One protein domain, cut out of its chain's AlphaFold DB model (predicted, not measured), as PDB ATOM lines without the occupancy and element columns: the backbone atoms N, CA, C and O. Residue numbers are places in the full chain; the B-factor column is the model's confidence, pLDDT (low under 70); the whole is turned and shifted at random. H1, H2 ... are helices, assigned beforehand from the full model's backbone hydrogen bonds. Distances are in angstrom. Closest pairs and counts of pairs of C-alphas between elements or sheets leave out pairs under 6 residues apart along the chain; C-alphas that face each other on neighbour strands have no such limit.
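What this domain is: This is residues 294 to 408 of the 408 residues of an uncharacterized protein of Intrasporangiaceae bacterium (UniProt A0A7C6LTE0). A cluster of short helices is built round H5 in the middle, with H3, H4, H6 and the first residues of H7 packed on it; H1 and H2 make a corner at one end, joined to the cluster by the contact of H1 with H3. H7 points away, and residues 403 to 408 stick out. The 115 printed residues, with seven named helices in the order H1 to H7 and no named strand, are all helix in class. The whole is compact, with a radius of gyration of the C-alphas of 14.1 A and spans of 42 by 33 by 24 A.

Where its parts are: Find C-alpha 294 at (44.472, 12.366, 18.626); there H1 begins and runs to 301. Next come H2, residues 305 to 317, 18.3 A long, and H3, 324 to 332. H4, 342 to 356, covers 21.0 A from C-alpha 342 at (24.599, 8.293, 26.086). H5 is 368 to 378, H6 381 to 389, and H7, 395 to 406, ends at C-alpha 406, (24.990, -7.053, -0.184).

How they stand to each other: Start at the hub, H5, which touches H4, with residues 345 to 349 of H4 alone, about perpendicular at 83 degrees; the closest C-alphas, of Val 345 and Ala 372, are 5.9 A apart. H6 touches H5 at C-alphas 384 and 375, their closest, 5.5 A apart. H3 and H5 only just touch, with 3 pairs of C-alphas within 8 A. H1 touches H3 and H2; H2 and H3 are apart. In H1 to H6 every O i to N i+4 pair is within hydrogen-bond range, in H7 6 of 8.

The domain as a whole: The printed part has no cut. The link from H4 to H5 is long, and in it residues 358 to 363 are under pLDDT 70, as are 407 to 408.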
ATOM      1  N   PRO A 294      45.028  11.787  19.848       97.44
ATOM      2  CA  PRO A 294      44.472  12.366  18.626       97.44
ATOM      3  C   PRO A 294      45.434  12.373  17.434       97.44
ATOM      4  O   PRO A 294      44.994  12.164  16.305       97.44
ATOM      5  N   PHE A 295      46.740  12.553  17.659       97.75
ATOM      6  CA  PHE A 295      47.737  12.466  16.587       97.75
ATOM      7  C   PHE A 295      47.870  11.039  16.053       97.75
ATOM      8  O   PHE A 295      47.986  10.841  14.844       97.75
ATOM      9  N   ARG A 296      47.814  10.036  16.939       98.00
ATOM     10  CA  ARG A 296      47.846   8.619  16.547       98.00
ATOM     11  C   ARG A 296      46.595   8.222  15.769       98.00
ATOM     12  O   ARG A 296      46.711   7.501  14.784       98.00
ATOM     13  N   ILE A 297      45.425   8.715  16.185       97.69
ATOM     14  CA  ILE A 297      44.163   8.517  15.461       97.69
ATOM     15  C   ILE A 297      44.268   9.149  14.074       97.69
ATOM     16  O   ILE A 297      44.099   8.445  13.088       97.69
ATOM     17  N   ALA A 298      44.623  10.436  13.995       97.38
ATOM     18  CA  ALA A 298      44.777  11.159  12.733       97.38
ATOM     19  C   ALA A 298      45.712  10.433  11.754       97.38
ATOM     20  O   ALA A 298      45.369  10.254  10.589       97.38
ATOM     21  N   TRP A 299      46.852   9.942  12.249       97.06
ATOM     22  CA  TRP A 299      47.788   9.144  11.459       97.06
ATOM     23  C   TRP A 299      47.184   7.821  10.962       97.06
ATOM     24  O   TRP A 299      47.383   7.448   9.811       97.06
ATOM     25  N   ALA A 300      46.449   7.103  11.815       96.62
ATOM     26  CA  ALA A 300      45.870   5.804  11.476       96.62
ATOM     27  C   ALA A 300      44.662   5.892  10.526       96.62
ATOM     28  O   ALA A 300      44.355   4.916   9.842       96.62
ATOM     29  N   THR A 301      43.963   7.028  10.499       96.56
ATOM     30  CA  THR A 301      42.708   7.204   9.750       96.56
ATOM     31  C   THR A 301      42.811   8.159   8.563       96.56
ATOM     32  O   THR A 301      41.817   8.329   7.859       96.56
ATOM     33  N   ASP A 302      43.961   8.812   8.370       96.00
ATOM     34  CA  ASP A 302      44.145   9.947   7.448       96.00
ATOM     35  C   ASP A 302      43.176  11.119   7.729       96.00
ATOM     36  O   ASP A 302      42.805  11.909   6.861       96.00
ATOM     37  N   TRP A 303      42.711  11.232   8.977       96.56
ATOM     38  CA  TRP A 303      41.889  12.361   9.408       96.56
ATOM     39  C   TRP A 303      42.770  13.543   9.799       96.56
ATOM     40  O   TRP A 303      43.909  13.385  10.234       96.56
ATOM     41  N   SER A 304      42.212  14.754   9.758       96.31
ATOM     42  CA  SER A 304      42.866  15.875  10.435       96.31
ATOM     43  C   SER A 304      42.888  15.646  11.950       96.31
ATOM     44  O   SER A 304      41.951  15.079  12.519       96.31
ATOM     45  N   VAL A 305      43.918  16.158  12.630       96.81
ATOM     46  CA  VAL A 305      44.014  16.099  14.102       96.81
ATOM     47  C   VAL A 305      42.773  16.703  14.758       96.81
ATOM     48  O   VAL A 305      42.246  16.145  15.712       96.81
ATOM     49  N   HIS A 306      42.235  17.793  14.206       95.25
ATOM     50  CA  HIS A 306      41.011  18.404  14.719       95.25
ATOM     51  C   HIS A 306      39.795  17.468  14.615       95.25
ATOM     52  O   HIS A 306      38.996  17.382  15.548       95.25
ATOM     53  N   ALA A 307      39.657  16.734  13.508       95.50
ATOM     54  CA  ALA A 307      38.586  15.756  13.356       95.50
ATOM     55  C   ALA A 307      38.760  14.561  14.309       95.50
ATOM     56  O   ALA A 307      37.788  14.143  14.939       95.50
ATOM     57  N   ALA A 308      39.995  14.080  14.494       96.88
ATOM     58  CA  ALA A 308      40.317  13.052  15.481       96.88
ATOM     59  C   ALA A 308      39.963  13.493  16.912       96.88
ATOM     60  O   ALA A 308      39.276  12.762  17.622       96.88
ATOM     61  N   VAL A 309      40.344  14.714  17.308       96.81
ATOM     62  CA  VAL A 309      39.985  15.312  18.605       96.81
ATOM     63  C   VAL A 309      38.465  15.378  18.776       96.81
ATOM     64  O   VAL A 309      37.941  14.911  19.786       96.81
ATOM     65  N   ARG A 310      37.734  15.918  17.791       95.75
ATOM     66  CA  ARG A 310      36.267  16.021  17.858       95.75
ATOM     67  C   ARG A 310      35.595  14.656  17.987       95.75
ATOM     68  O   ARG A 310      34.653  14.522  18.768       95.75
ATOM     69  N   SER A 311      36.068  13.667  17.234       95.94
ATOM     70  CA  SER A 311      35.541  12.302  17.282       95.94
ATOM     71  C   SER A 311      35.804  11.665  18.650       95.94
ATOM     72  O   SER A 311      34.877  11.167  19.287       95.94
ATOM     73  N   LEU A 312      37.031  11.783  19.162       96.69
ATOM     74  CA  LEU A 312      37.424  11.276  20.476       96.69
ATOM     75  C   LEU A 312      36.603  11.900  21.615       96.69
ATOM     76  O   LEU A 312      36.077  11.175  22.460       96.69
ATOM     77  N   VAL A 313      36.403  13.223  21.602       96.81
ATOM     78  CA  VAL A 313      35.526  13.918  22.563       96.81
ATOM     79  C   VAL A 313      34.092  13.391  22.475       96.81
ATOM     80  O   VAL A 313      33.450  13.157  23.500       96.81
ATOM     81  N   ALA A 314      33.567  13.184  21.265       96.38
ATOM     82  CA  ALA A 314      32.203  12.695  21.083       96.38
ATOM     83  C   ALA A 314      32.014  11.272  21.640       96.38
ATOM     84  O   ALA A 314      31.011  11.011  22.306       96.38
ATOM     85  N   TRP A 315      32.991  10.383  21.440       97.38
ATOM     86  CA  TRP A 315      32.995   9.041  22.031       97.38
ATOM     87  C   TRP A 315      33.100   9.073  23.559       97.38
ATOM     88  O   TRP A 315      32.317   8.418  24.252       97.38
ATOM     89  N   THR A 316      33.977   9.925  24.088       96.69
ATOM     90  CA  THR A 316      34.154  10.112  25.534       96.69
ATOM     91  C   THR A 316      32.854  10.592  26.196       96.69
ATOM     92  O   THR A 316      32.418  10.040  27.207       96.69
ATOM     93  N   ARG A 317      32.130  11.539  25.574       95.88
ATOM     94  CA  ARG A 317      30.822  12.030  26.065       95.88
ATOM     95  C   ARG A 317      29.774  10.924  26.208       95.88
ATOM     96  O   ARG A 317      28.983  10.940  27.153       95.88
ATOM     97  N   VAL A 318      29.753   9.952  25.296       95.94
ATOM     98  CA  VAL A 318      28.818   8.814  25.378       95.94
ATOM     99  C   VAL A 318      29.321   7.689  26.292       95.94
ATOM    100  O   VAL A 318      28.608   6.701  26.501       95.94
ATOM    101  N   GLY A 319      30.497   7.866  26.906       95.88
ATOM    102  CA  GLY A 319      31.144   6.899  27.791       95.88
ATOM    103  C   GLY A 319      31.643   5.676  27.035       95.88
ATOM    104  O   GLY A 319      31.383   4.560  27.470       95.88
ATOM    105  N   CYS A 320      32.226   5.877  25.854       96.62
ATOM    106  CA  CYS A 320      32.851   4.828  25.054       96.62
ATOM    107  C   CYS A 320      34.331   5.158  24.857       96.62
ATOM    108  O   CYS A 320      34.690   6.327  24.716       96.62
ATOM    109  N   GLU A 321      35.155   4.120  24.774       95.94
ATOM    110  CA  GLU A 321      36.616   4.221  24.683       95.94
ATOM    111  C   GLU A 321      37.117   3.422  23.470       95.94
ATOM    112  O   GLU A 321      37.584   2.292  23.625       95.94
ATOM    113  N   PRO A 322      36.958   3.938  22.235       96.12
ATOM    114  CA  PRO A 322      37.422   3.232  21.049       96.12
ATOM    115  C   PRO A 322      38.949   3.137  21.026       96.12
ATOM    116  O   PRO A 322      39.658   4.111  21.295       96.12
ATOM    117  N   SER A 323      39.454   1.973  20.638       96.19
ATOM    118  CA  SER A 323      40.868   1.759  20.343       96.19
ATOM    119  C   SER A 323      41.271   2.400  19.006       96.19
ATOM    120  O   SER A 323      40.436   2.822  18.204       96.19
ATOM    121  N   LEU A 324      42.576   2.434  18.710       96.62
ATOM    122  CA  LEU A 324      43.065   2.881  17.395       96.62
ATOM    123  C   LEU A 324      42.535   2.012  16.243       96.62
ATOM    124  O   LEU A 324      42.267   2.531  15.160       96.62
ATOM    125  N   GLU A 325      42.359   0.707  16.473       96.12
ATOM    126  CA  GLU A 325      41.794  -0.210  15.478       96.12
ATOM    127  C   GLU A 325      40.319   0.110  15.198       96.12
ATOM    128  O   GLU A 325      39.890   0.092  14.040       96.12
ATOM    129  N   ASP A 326      39.566   0.495  16.232       96.38
ATOM    130  CA  ASP A 326      38.170   0.913  16.099       96.38
ATOM    131  C   ASP A 326      38.043   2.199  15.277       96.38
ATOM    132  O   ASP A 326      37.212   2.275  14.371       96.38
ATOM    133  N   PHE A 327      38.904   3.193  15.522       97.12
ATOM    134  CA  PHE A 327      38.943   4.411  14.706       97.12
ATOM    135  C   PHE A 327      39.305   4.120  13.245       97.12
ATOM    136  O   PHE A 327      38.670   4.664  12.339       97.12
ATOM    137  N   ALA A 328      40.265   3.224  12.994       95.69
ATOM    138  CA  ALA A 328      40.589   2.788  11.636       95.69
ATOM    139  C   ALA A 328      39.393   2.098  10.957       95.69
ATOM    140  O   ALA A 328      39.159   2.302   9.765       95.69
ATOM    141  N   ALA A 329      38.610   1.305  11.697       94.75
ATOM    142  CA  ALA A 329      37.386   0.697  11.183       94.75
ATOM    143  C   ALA A 329      36.304   1.742  10.864       94.75
ATOM    144  O   ALA A 329      35.729   1.708   9.776       94.75
ATOM    145  N   LEU A 330      36.077   2.717  11.750       95.75
ATOM    146  CA  LEU A 330      35.157   3.833  11.495       95.75
ATOM    147  C   LEU A 330      35.538   4.614  10.232       95.75
ATOM    148  O   LEU A 330      34.671   4.908   9.408       95.75
ATOM    149  N   ALA A 331      36.830   4.897  10.050       95.81
ATOM    150  CA  ALA A 331      37.339   5.599   8.878       95.81
ATOM    151  C   ALA A 331      37.088   4.822   7.578       95.81
ATOM    152  O   ALA A 331      36.611   5.415   6.609       95.81
ATOM    153  N   ARG A 332      37.313   3.498   7.566       94.94
ATOM    154  CA  ARG A 332      36.988   2.638   6.407       94.94
ATOM    155  C   ARG A 332      35.507   2.688   6.035       94.94
ATOM    156  O   ARG A 332      35.180   2.636   4.853       94.94
ATOM    157  N   HIS A 333      34.627   2.825   7.024       94.31
ATOM    158  CA  HIS A 333      33.185   2.959   6.820       94.31
ATOM    159  C   HIS A 333      32.708   4.411   6.626       94.31
ATOM    160  O   HIS A 333      31.505   4.658   6.589       94.31
ATOM    161  N   GLY A 334      33.617   5.386   6.509       93.88
ATOM    162  CA  GLY A 334      33.267   6.795   6.293       93.88
ATOM    163  C   GLY A 334      32.582   7.474   7.487       93.88
ATOM    164  O   GLY A 334      31.945   8.515   7.322       93.88
ATOM    165  N   VAL A 335      32.693   6.910   8.693       93.19
ATOM    166  CA  VAL A 335      32.079   7.462   9.908       93.19
ATOM    167  C   VAL A 335      33.049   8.420  10.592       93.19
ATOM    168  O   VAL A 335      33.946   7.999  11.317       93.19
ATOM    169  N   LEU A 336      32.840   9.719  10.380       87.88
ATOM    170  CA  LEU A 336      33.631  10.779  11.016       87.88
ATOM    171  C   LEU A 336      32.934  11.383  12.247       87.88
ATOM    172  O   LEU A 336      33.547  11.559  13.300       87.88
ATOM    173  N   ASP A 337      31.642  11.693  12.112       85.50
ATOM    174  CA  ASP A 337      30.846  12.368  13.138       85.50
ATOM    175  C   ASP A 337      29.973  11.373  13.917       85.50
ATOM    176  O   ASP A 337      29.057  10.747  13.376       85.50
ATOM    177  N   VAL A 338      30.199  11.286  15.228       85.25
ATOM    178  CA  VAL A 338      29.396  10.459  16.136       85.25
ATOM    179  C   VAL A 338      28.082  11.171  16.452       85.25
ATOM    180  O   VAL A 338      28.049  12.159  17.183       85.25
ATOM    181  N   ARG A 339      26.969  10.651  15.925       88.38
ATOM    182  CA  ARG A 339      25.603  11.148  16.194       88.38
ATOM    183  C   ARG A 339      24.870  10.300  17.233       88.38
ATOM    184  O   ARG A 339      23.694   9.982  17.070       88.38
ATOM    185  N   LEU A 340      25.579   9.885  18.279       93.12
ATOM    186  CA  LEU A 340      25.028   9.070  19.359       93.12
ATOM    187  C   LEU A 340      24.919   9.893  20.640       93.12
ATOM    188  O   LEU A 340      25.767  10.735  20.926       93.12
ATOM    189  N   THR A 341      23.877   9.623  21.423       95.19
ATOM    190  CA  THR A 341      23.757  10.105  22.802       95.19
ATOM    191  C   THR A 341      24.023   8.961  23.776       95.19
ATOM    192  O   THR A 341      23.852   7.791  23.423       95.19
ATOM    193  N   ARG A 342      24.408   9.288  25.017       95.94
ATOM    194  CA  ARG A 342      24.599   8.293  26.086       95.94
ATOM    195  C   ARG A 342      23.352   7.415  26.256       95.94
ATOM    196  O   ARG A 342      23.483   6.196  26.221       95.94
ATOM    197  N   ASP A 343      22.170   8.031  26.289       96.81
ATOM    198  CA  ASP A 343      20.880   7.337  26.405       96.81
ATOM    199  C   ASP A 343      20.627   6.370  25.242       96.81
ATOM    200  O   ASP A 343      20.170   5.250  25.450       96.81
ATOM    201  N   THR A 344      20.974   6.771  24.012       95.50
ATOM    202  CA  THR A 344      20.847   5.895  22.835       95.50
ATOM    203  C   THR A 344      21.727   4.655  22.990       95.50
ATOM    204  O   THR A 344      21.296   3.540  22.694       95.50
ATOM    205  N   VAL A 345      22.963   4.829  23.466       96.69
ATOM    206  CA  VAL A 345      23.885   3.711  23.702       96.69
ATOM    207  C   VAL A 345      23.391   2.830  24.856       96.69
ATOM    208  O   VAL A 345      23.426   1.605  24.734       96.69
ATOM    209  N   ASP A 346      22.874   3.415  25.938       97.25
ATOM    210  CA  ASP A 346      22.292   2.685  27.075       97.25
ATOM    211  C   ASP A 346      21.088   1.836  26.651       97.25
ATOM    212  O   ASP A 346      20.992   0.649  26.991       97.25
ATOM    213  N   GLU A 347      20.196   2.413  25.846       96.56
ATOM    214  CA  GLU A 347      19.029   1.721  25.309       96.56
ATOM    215  C   GLU A 347      19.443   0.539  24.418       96.56
ATOM    216  O   GLU A 347      18.900  -0.568  24.548       96.56
ATOM    217  N   MET A 348      20.445   0.748  23.555       96.31
ATOM    218  CA  MET A 348      21.023  -0.300  22.713       96.31
ATOM    219  C   MET A 348      21.665  -1.409  23.548       96.31
ATOM    220  O   MET A 348      21.375  -2.583  23.314       96.31
ATOM    221  N   CYS A 349      22.453  -1.066  24.569       95.88
ATOM    222  CA  CYS A 349      23.028  -2.037  25.502       95.88
ATOM    223  C   CYS A 349      21.934  -2.881  26.176       95.88
ATOM    224  O   CYS A 349      22.050  -4.106  26.267       95.88
ATOM    225  N   GLY A 350      20.836  -2.253  26.608       94.75
ATOM    226  CA  GLY A 350      19.681  -2.954  27.171       94.75
ATOM    227  C   GLY A 350      18.995  -3.888  26.166       94.75
ATOM    228  O   GLY A 350      18.605  -5.004  26.520       94.75
ATOM    229  N   ALA A 351      18.861  -3.465  24.907       94.50
ATOM    230  CA  ALA A 351      18.286  -4.286  23.841       94.50
ATOM    231  C   ALA A 351      19.162  -5.503  23.507       94.50
ATOM    232  O   ALA A 351      18.639  -6.616  23.418       94.50
ATOM    233  N   VAL A 352      20.480  -5.314  23.413       92.69
ATOM    234  CA  VAL A 352      21.456  -6.390  23.179       92.69
ATOM    235  C   VAL A 352      21.446  -7.396  24.329       92.69
ATOM    236  O   VAL A 352      21.353  -8.597  24.083       92.69
ATOM    237  N   LYS A 353      21.418  -6.933  25.587       91.69
ATOM    238  CA  LYS A 353      21.287  -7.819  26.760       91.69
ATOM    239  C   LYS A 353      20.022  -8.681  26.701       91.69
ATOM    240  O   LYS A 353      20.089  -9.875  26.982       91.69
ATOM    241  N   ARG A 354      18.876  -8.118  26.297       91.44
ATOM    242  CA  ARG A 354      17.618  -8.882  26.132       91.44
ATOM    243  C   ARG A 354      17.676  -9.884  24.977       91.44
ATOM    244  O   ARG A 354      17.118 -10.972  25.097       91.44
ATOM    245  N   LEU A 355      18.329  -9.513  23.877       89.50
ATOM    246  CA  LEU A 355      18.504 -10.361  22.699       89.50
ATOM    247  C   LEU A 355      19.408 -11.566  23.006       89.50
ATOM    248  O   LEU A 355      19.055 -12.700  22.683       89.50
ATOM    249  N   LEU A 356      20.545 -11.320  23.663       85.50
ATOM    250  CA  LEU A 356      21.560 -12.334  23.964       85.50
ATOM    251  C   LEU A 356      21.243 -13.161  25.211       85.50
ATOM    252  O   LEU A 356      21.593 -14.336  25.249       85.50
ATOM    253  N   GLY A 357      20.497 -12.620  26.183       75.50
ATOM    254  CA  GLY A 357      20.054 -13.350  27.381       75.50
ATOM    255  C   GLY A 357      19.186 -14.586  27.096       75.50
ATOM    256  O   GLY A 357      18.873 -15.341  28.011       75.50
ATOM    257  N   ARG A 358      18.804 -14.810  25.830       65.00
ATOM    258  CA  ARG A 358      18.079 -15.993  25.345       65.00
ATOM    259  C   ARG A 358      18.967 -17.030  24.625       65.00
ATOM    260  O   ARG A 358      18.436 -18.058  24.207       65.00
ATOM    261  N   ARG A 359      20.282 -16.807  24.449       60.59
ATOM    262  CA  ARG A 359      21.203 -17.710  23.715       60.59
ATOM    263  C   ARG A 359      22.434 -18.161  24.524       60.59
ATOM    264  O   ARG A 359      22.801 -17.575  25.531       60.59
ATOM    265  N   ARG A 360      22.986 -19.292  24.055       54.03
ATOM    266  CA  ARG A 360      23.912 -20.255  24.685       54.03
ATOM    267  C   ARG A 360      25.251 -19.684  25.179       54.03
ATOM    268  O   ARG A 360      25.837 -18.807  24.557       54.03
ATOM    269  N   GLN A 361      25.762 -20.320  26.238       54.75
ATOM    270  CA  GLN A 361      27.151 -20.266  26.713       54.75
ATOM    271  C   GLN A 361      28.146 -20.374  25.541       54.75
ATOM    272  O   GLN A 361      28.126 -21.371  24.818       54.75
ATOM    273  N   GLY A 362      29.005 -19.362  25.361       61.62
ATOM    274  CA  GLY A 362      30.166 -19.423  24.459       61.62
ATOM    275  C   GLY A 362      30.415 -18.203  23.561       61.62
ATOM    276  O   GLY A 362      31.528 -18.064  23.069       61.62
ATOM    277  N   GLN A 363      29.440 -17.309  23.353       66.31
ATOM    278  CA  GLN A 363      29.658 -16.052  22.614       66.31
ATOM    279  C   GLN A 363      29.985 -14.899  23.570       66.31
ATOM    280  O   GLN A 363      29.254 -14.666  24.536       66.31
ATOM    281  N   HIS A 364      31.070 -14.170  23.295       78.69
ATOM    282  CA  HIS A 364      31.369 -12.920  23.986       78.69
ATOM    283  C   HIS A 364      30.367 -11.855  23.539       78.69
ATOM    284  O   HIS A 364      30.224 -11.578  22.351       78.69
ATOM    285  N   ALA A 365      29.626 -11.292  24.491       84.31
ATOM    286  CA  ALA A 365      28.754 -10.167  24.199       84.31
ATOM    287  C   ALA A 365      29.620  -8.937  23.873       84.31
ATOM    288  O   ALA A 365      30.571  -8.690  24.620       84.31
ATOM    289  N   PRO A 366      29.297  -8.165  22.816       91.75
ATOM    290  CA  PRO A 366      29.982  -6.910  22.552       91.75
ATOM    291  C   PRO A 366      29.835  -5.990  23.763       91.75
ATOM    292  O   PRO A 366      28.762  -5.912  24.377       91.75
ATOM    293  N   ASP A 367      30.915  -5.299  24.110       95.00
ATOM    294  CA  ASP A 367      30.867  -4.279  25.144       95.00
ATOM    295  C   ASP A 367      30.111  -3.028  24.662       95.00
ATOM    296  O   ASP A 367      29.620  -2.932  23.532       95.00
ATOM    297  N   ARG A 368      29.996  -2.046  25.556       96.31
ATOM    298  CA  ARG A 368      29.338  -0.772  25.268       96.31
ATOM    299  C   ARG A 368      29.929  -0.074  24.040       96.31
ATOM    300  O   ARG A 368      29.166   0.408  23.201       96.31
ATOM    301  N   THR A 369      31.256  -0.009  23.964       97.00
ATOM    302  CA  THR A 369      31.992   0.668  22.896       97.00
ATOM    303  C   THR A 369      31.706  -0.015  21.564       97.00
ATOM    304  O   THR A 369      31.279   0.649  20.623       97.00
ATOM    305  N   GLN A 370      31.807  -1.344  21.498       97.19
ATOM    306  CA  GLN A 370      31.550  -2.116  20.281       97.19
ATOM    307  C   GLN A 370      30.094  -2.010  19.813       97.19
ATOM    308  O   GLN A 370      29.843  -1.814  18.622       97.19
ATOM    309  N   ILE A 371      29.117  -2.039  20.729       97.06
ATOM    310  CA  ILE A 371      27.703  -1.803  20.381       97.06
ATOM    311  C   ILE A 371      27.522  -0.416  19.753       97.06
ATOM    312  O   ILE A 371      26.818  -0.274  18.750       97.06
ATOM    313  N   ALA A 372      28.142   0.608  20.338       97.44
ATOM    314  CA  ALA A 372      28.028   1.976  19.861       97.44
ATOM    315  C   ALA A 372      28.738   2.179  18.507       97.44
ATOM    316  O   ALA A 372      28.185   2.831  17.622       97.44
ATOM    317  N   LEU A 373      29.902   1.557  18.306       97.25
ATOM    318  CA  LEU A 373      30.647   1.544  17.044       97.25
ATOM    319  C   LEU A 373      29.838   0.908  15.907       97.25
ATOM    320  O   LEU A 373      29.628   1.541  14.871       97.25
ATOM    321  N   ILE A 374      29.293  -0.294  16.124       96.88
ATOM    322  CA  ILE A 374      28.428  -0.973  15.144       96.88
ATOM    323  C   ILE A 374      27.195  -0.106  14.836       96.88
ATOM    324  O   ILE A 374      26.819   0.062  13.675       96.88
ATOM    325  N   ARG A 375      26.593   0.506  15.866       96.56
ATOM    326  CA  ARG A 375      25.439   1.405  15.718       96.56
ATOM    327  C   ARG A 375      25.755   2.651  14.895       96.56
ATOM    328  O   ARG A 375      24.862   3.128  14.188       96.56
ATOM    329  N   ALA A 376      26.967   3.185  15.026       96.69
ATOM    330  CA  ALA A 376      27.424   4.355  14.288       96.69
ATOM    331  C   ALA A 376      27.603   4.041  12.796       96.69
ATOM    332  O   ALA A 376      27.168   4.840  11.971       96.69
ATOM    333  N   VAL A 377      28.151   2.868  12.459       96.12
ATOM    334  CA  VAL A 377      28.313   2.425  11.062       96.12
ATOM    335  C   VAL A 377      26.972   2.097  10.405       96.12
ATOM    336  O   VAL A 377      26.679   2.598   9.326       96.12
ATOM    337  N   LEU A 378      26.125   1.298  11.058       95.12
ATOM    338  CA  LEU A 378      24.871   0.824  10.453       95.12
ATOM    339  C   LEU A 378      23.750   1.874  10.441       95.12
ATOM    340  O   LEU A 378      22.711   1.689   9.813       95.12
ATOM    341  N   GLY A 379      23.893   2.980  11.175       93.75
ATOM    342  CA  GLY A 379      22.967   4.113  11.096       93.75
ATOM    343  C   GLY A 379      21.567   3.882  11.692       93.75
ATOM    344  O   GLY A 379      20.949   4.849  12.151       93.75
ATOM    345  N   ASN A 380      21.109   2.637  11.895       94.12
ATOM    346  CA  ASN A 380      19.847   2.321  12.580       94.12
ATOM    347  C   ASN A 380      19.934   1.176  13.622       94.12
ATOM    348  O   ASN A 380      20.841   0.342  13.632       94.12
ATOM    349  N   ARG A 381      18.961   1.157  14.546       95.38
ATOM    350  CA  ARG A 381      18.875   0.180  15.647       95.38
ATOM    351  C   ARG A 381      18.626  -1.242  15.156       95.38
ATOM    352  O   ARG A 381      19.222  -2.172  15.691       95.38
ATOM    353  N   THR A 382      17.714  -1.407  14.203       96.19
ATOM    354  CA  THR A 382      17.267  -2.721  13.732       96.19
ATOM    355  C   THR A 382      18.428  -3.493  13.127       96.19
ATOM    356  O   THR A 382      18.694  -4.617  13.542       96.19
ATOM    357  N   GLU A 383      19.189  -2.861  12.238       95.69
ATOM    358  CA  GLU A 383      20.359  -3.486  11.628       95.69
ATOM    359  C   GLU A 383      21.464  -3.772  12.633       95.69
ATOM    360  O   GLU A 383      22.085  -4.825  12.561       95.69
ATOM    361  N   THR A 384      21.653  -2.907  13.633       96.06
ATOM    362  CA  THR A 384      22.605  -3.183  14.720       96.06
ATOM    363  C   THR A 384      22.242  -4.459  15.477       96.06
ATOM    364  O   THR A 384      23.102  -5.295  15.741       96.06
ATOM    365  N   LEU A 385      20.961  -4.644  15.807       95.44
ATOM    366  CA  LEU A 385      20.502  -5.856  16.485       95.44
ATOM    367  C   LEU A 385      20.595  -7.089  15.579       95.44
ATOM    368  O   LEU A 385      20.952  -8.154  16.075       95.44
ATOM    369  N   ASN A 386      20.329  -6.950  14.277       94.56
ATOM    370  CA  ASN A 386      20.478  -8.037  13.306       94.56
ATOM    371  C   ASN A 386      21.945  -8.464  13.154       94.56
ATOM    372  O   ASN A 386      22.234  -9.659  13.218       94.56
ATOM    373  N   ALA A 387      22.874  -7.509  13.050       94.56
ATOM    374  CA  ALA A 387      24.309  -7.777  12.987       94.56
ATOM    375  C   ALA A 387      24.802  -8.508  14.241       94.56
ATOM    376  O   ALA A 387      25.449  -9.553  14.149       94.56
ATOM    377  N   ILE A 388      24.414  -8.029  15.426       93.75
ATOM    378  CA  ILE A 388      24.758  -8.690  16.692       93.75
ATOM    379  C   ILE A 388      24.106 -10.079  16.781       93.75
ATOM    380  O   ILE A 388      24.742 -11.035  17.222       93.75
ATOM    381  N   HIS A 389      22.863 -10.240  16.310       91.19
ATOM    382  CA  HIS A 389      22.199 -11.547  16.250       91.19
ATOM    383  C   HIS A 389      22.923 -12.540  15.327       91.19
ATOM    384  O   HIS A 389      22.950 -13.742  15.618       91.19
ATOM    385  N   ALA A 390      23.517 -12.035  14.244       91.00
ATOM    386  CA  ALA A 390      24.340 -12.785  13.302       91.00
ATOM    387  C   ALA A 390      25.761 -13.078  13.829       91.00
ATOM    388  O   ALA A 390      26.525 -13.769  13.160       91.00
ATOM    389  N   GLY A 391      26.105 -12.611  15.035       91.31
ATOM    390  CA  GLY A 391      27.378 -12.894  15.700       91.31
ATOM    391  C   GLY A 391      28.443 -11.809  15.548       91.31
ATOM    392  O   GLY A 391      29.604 -12.076  15.851       91.31
ATOM    393  N   VAL A 392      28.084 -10.600  15.098       93.56
ATOM    394  CA  VAL A 392      29.004  -9.453  15.106       93.56
ATOM    395  C   VAL A 392      29.131  -8.921  16.536       93.56
ATOM    396  O   VAL A 392      28.225  -8.278  17.061       93.56
ATOM    397  N   ASP A 393      30.264  -9.204  17.168       91.88
ATOM    398  CA  ASP A 393      30.636  -8.795  18.529       91.88
ATOM    399  C   ASP A 393      31.757  -7.735  18.555       91.88
ATOM    400  O   ASP A 393      32.098  -7.215  19.614       91.88
ATOM    401  N   HIS A 394      32.314  -7.394  17.389       94.06
ATOM    402  CA  HIS A 394      33.372  -6.403  17.220       94.06
ATOM    403  C   HIS A 394      33.231  -5.696  15.866       94.06
ATOM    404  O   HIS A 394      32.889  -6.344  14.869       94.06
ATOM    405  N   ILE A 395      33.532  -4.394  15.793       93.19
ATOM    406  CA  ILE A 395      33.385  -3.595  14.562       93.19
ATOM    407  C   ILE A 395      34.207  -4.161  13.395       93.19
ATOM    408  O   ILE A 395      33.759  -4.148  12.255       93.19
ATOM    409  N   THR A 396      35.371  -4.754  13.659       89.81
ATOM    410  CA  THR A 396      36.215  -5.349  12.606       89.81
ATOM    411  C   THR A 396      35.610  -6.580  11.930       89.81
ATOM    412  O   THR A 396      36.035  -6.949  10.836       89.81
ATOM    413  N   ARG A 397      34.582  -7.202  12.522       92.06
ATOM    414  CA  ARG A 397      33.818  -8.293  11.890       92.06
ATOM    415  C   ARG A 397      32.651  -7.786  11.041       92.06
ATOM    416  O   ARG A 397      32.029  -8.578  10.331       92.06
ATOM    417  N   LEU A 398      32.361  -6.485  11.078       92.69
ATOM    418  CA  LEU A 398      31.236  -5.891  10.364       92.69
ATOM    419  C   LEU A 398      31.405  -5.968   8.838       92.69
ATOM    420  O   LEU A 398      30.431  -6.222   8.135       92.69
ATOM    421  N   ASP A 399      32.638  -5.884   8.330       90.38
ATOM    422  CA  ASP A 399      32.955  -6.034   6.900       90.38
ATOM    423  C   ASP A 399      32.500  -7.386   6.319       90.38
ATOM    424  O   ASP A 399      32.111  -7.489   5.153       90.38
ATOM    425  N   ALA A 400      32.581  -8.463   7.107       91.12
ATOM    426  CA  ALA A 400      32.114  -9.783   6.682       91.12
ATOM    427  C   ALA A 400      30.579  -9.849   6.651       91.12
ATOM    428  O   ALA A 400      30.006 -10.424   5.726       91.12
ATOM    429  N   TYR A 401      29.925  -9.222   7.631       93.38
ATOM    430  CA  TYR A 401      28.469  -9.137   7.703       93.38
ATOM    431  C   TYR A 401      27.884  -8.333   6.535       93.38
ATOM    432  O   TYR A 401      26.962  -8.821   5.880       93.38
ATOM    433  N   LEU A 402      28.445  -7.156   6.238       92.25
ATOM    434  CA  LEU A 402      27.979  -6.287   5.150       92.25
ATOM    435  C   LEU A 402      28.115  -6.970   3.783       92.25
ATOM    436  O   LEU A 402      27.137  -7.051   3.048       92.25
ATOM    437  N   ARG A 403      29.268  -7.588   3.486       90.38
ATOM    438  CA  ARG A 403      29.475  -8.322   2.220       90.38
ATOM    439  C   ARG A 403      28.495  -9.478   2.019       90.38
ATOM    440  O   ARG A 403      28.040  -9.712   0.900       90.38
ATOM    441  N   ALA A 404      28.170 -10.202   3.092       89.31
ATOM    442  CA  ALA A 404      27.206 -11.296   3.035       89.31
ATOM    443  C   ALA A 404      25.769 -10.807   2.770       89.31
ATOM    444  O   ALA A 404      24.998 -11.536   2.155       89.31
ATOM    445  N   HIS A 405      25.424  -9.591   3.208       84.19
ATOM    446  CA  HIS A 405      24.091  -9.005   3.033       84.19
ATOM    447  C   HIS A 405      23.936  -8.211   1.730       84.19
ATOM    448  O   HIS A 405      22.826  -8.109   1.236       84.19
ATOM    449  N   GLU A 406      25.017  -7.683   1.149       79.50
ATOM    450  CA  GLU A 406      24.990  -7.053  -0.184       79.50
ATOM    451  C   GLU A 406      24.897  -8.078  -1.330       79.50
ATOM    452  O   GLU A 406      24.514  -7.735  -2.445       79.50
ATOM    453  N   SER A 407      25.262  -9.337  -1.064       62.50
ATOM    454  CA  SER A 407      25.230 -10.437  -2.043       62.50
ATOM    455  C   SER A 407      23.915 -11.234  -2.039       62.50
ATOM    456  O   SER A 407      23.792 -12.195  -2.802       62.50
ATOM    457  N   ALA A 408      22.976 -10.878  -1.160       53.75
ATOM    458  CA  ALA A 408      21.673 -11.518  -0.970       53.75
ATOM    459  C   ALA A 408      20.557 -10.551  -1.373       53.75
ATOM    460  O   ALA A 408      19.550 -11.038  -1.939       53.75
TER     461      ALA A 408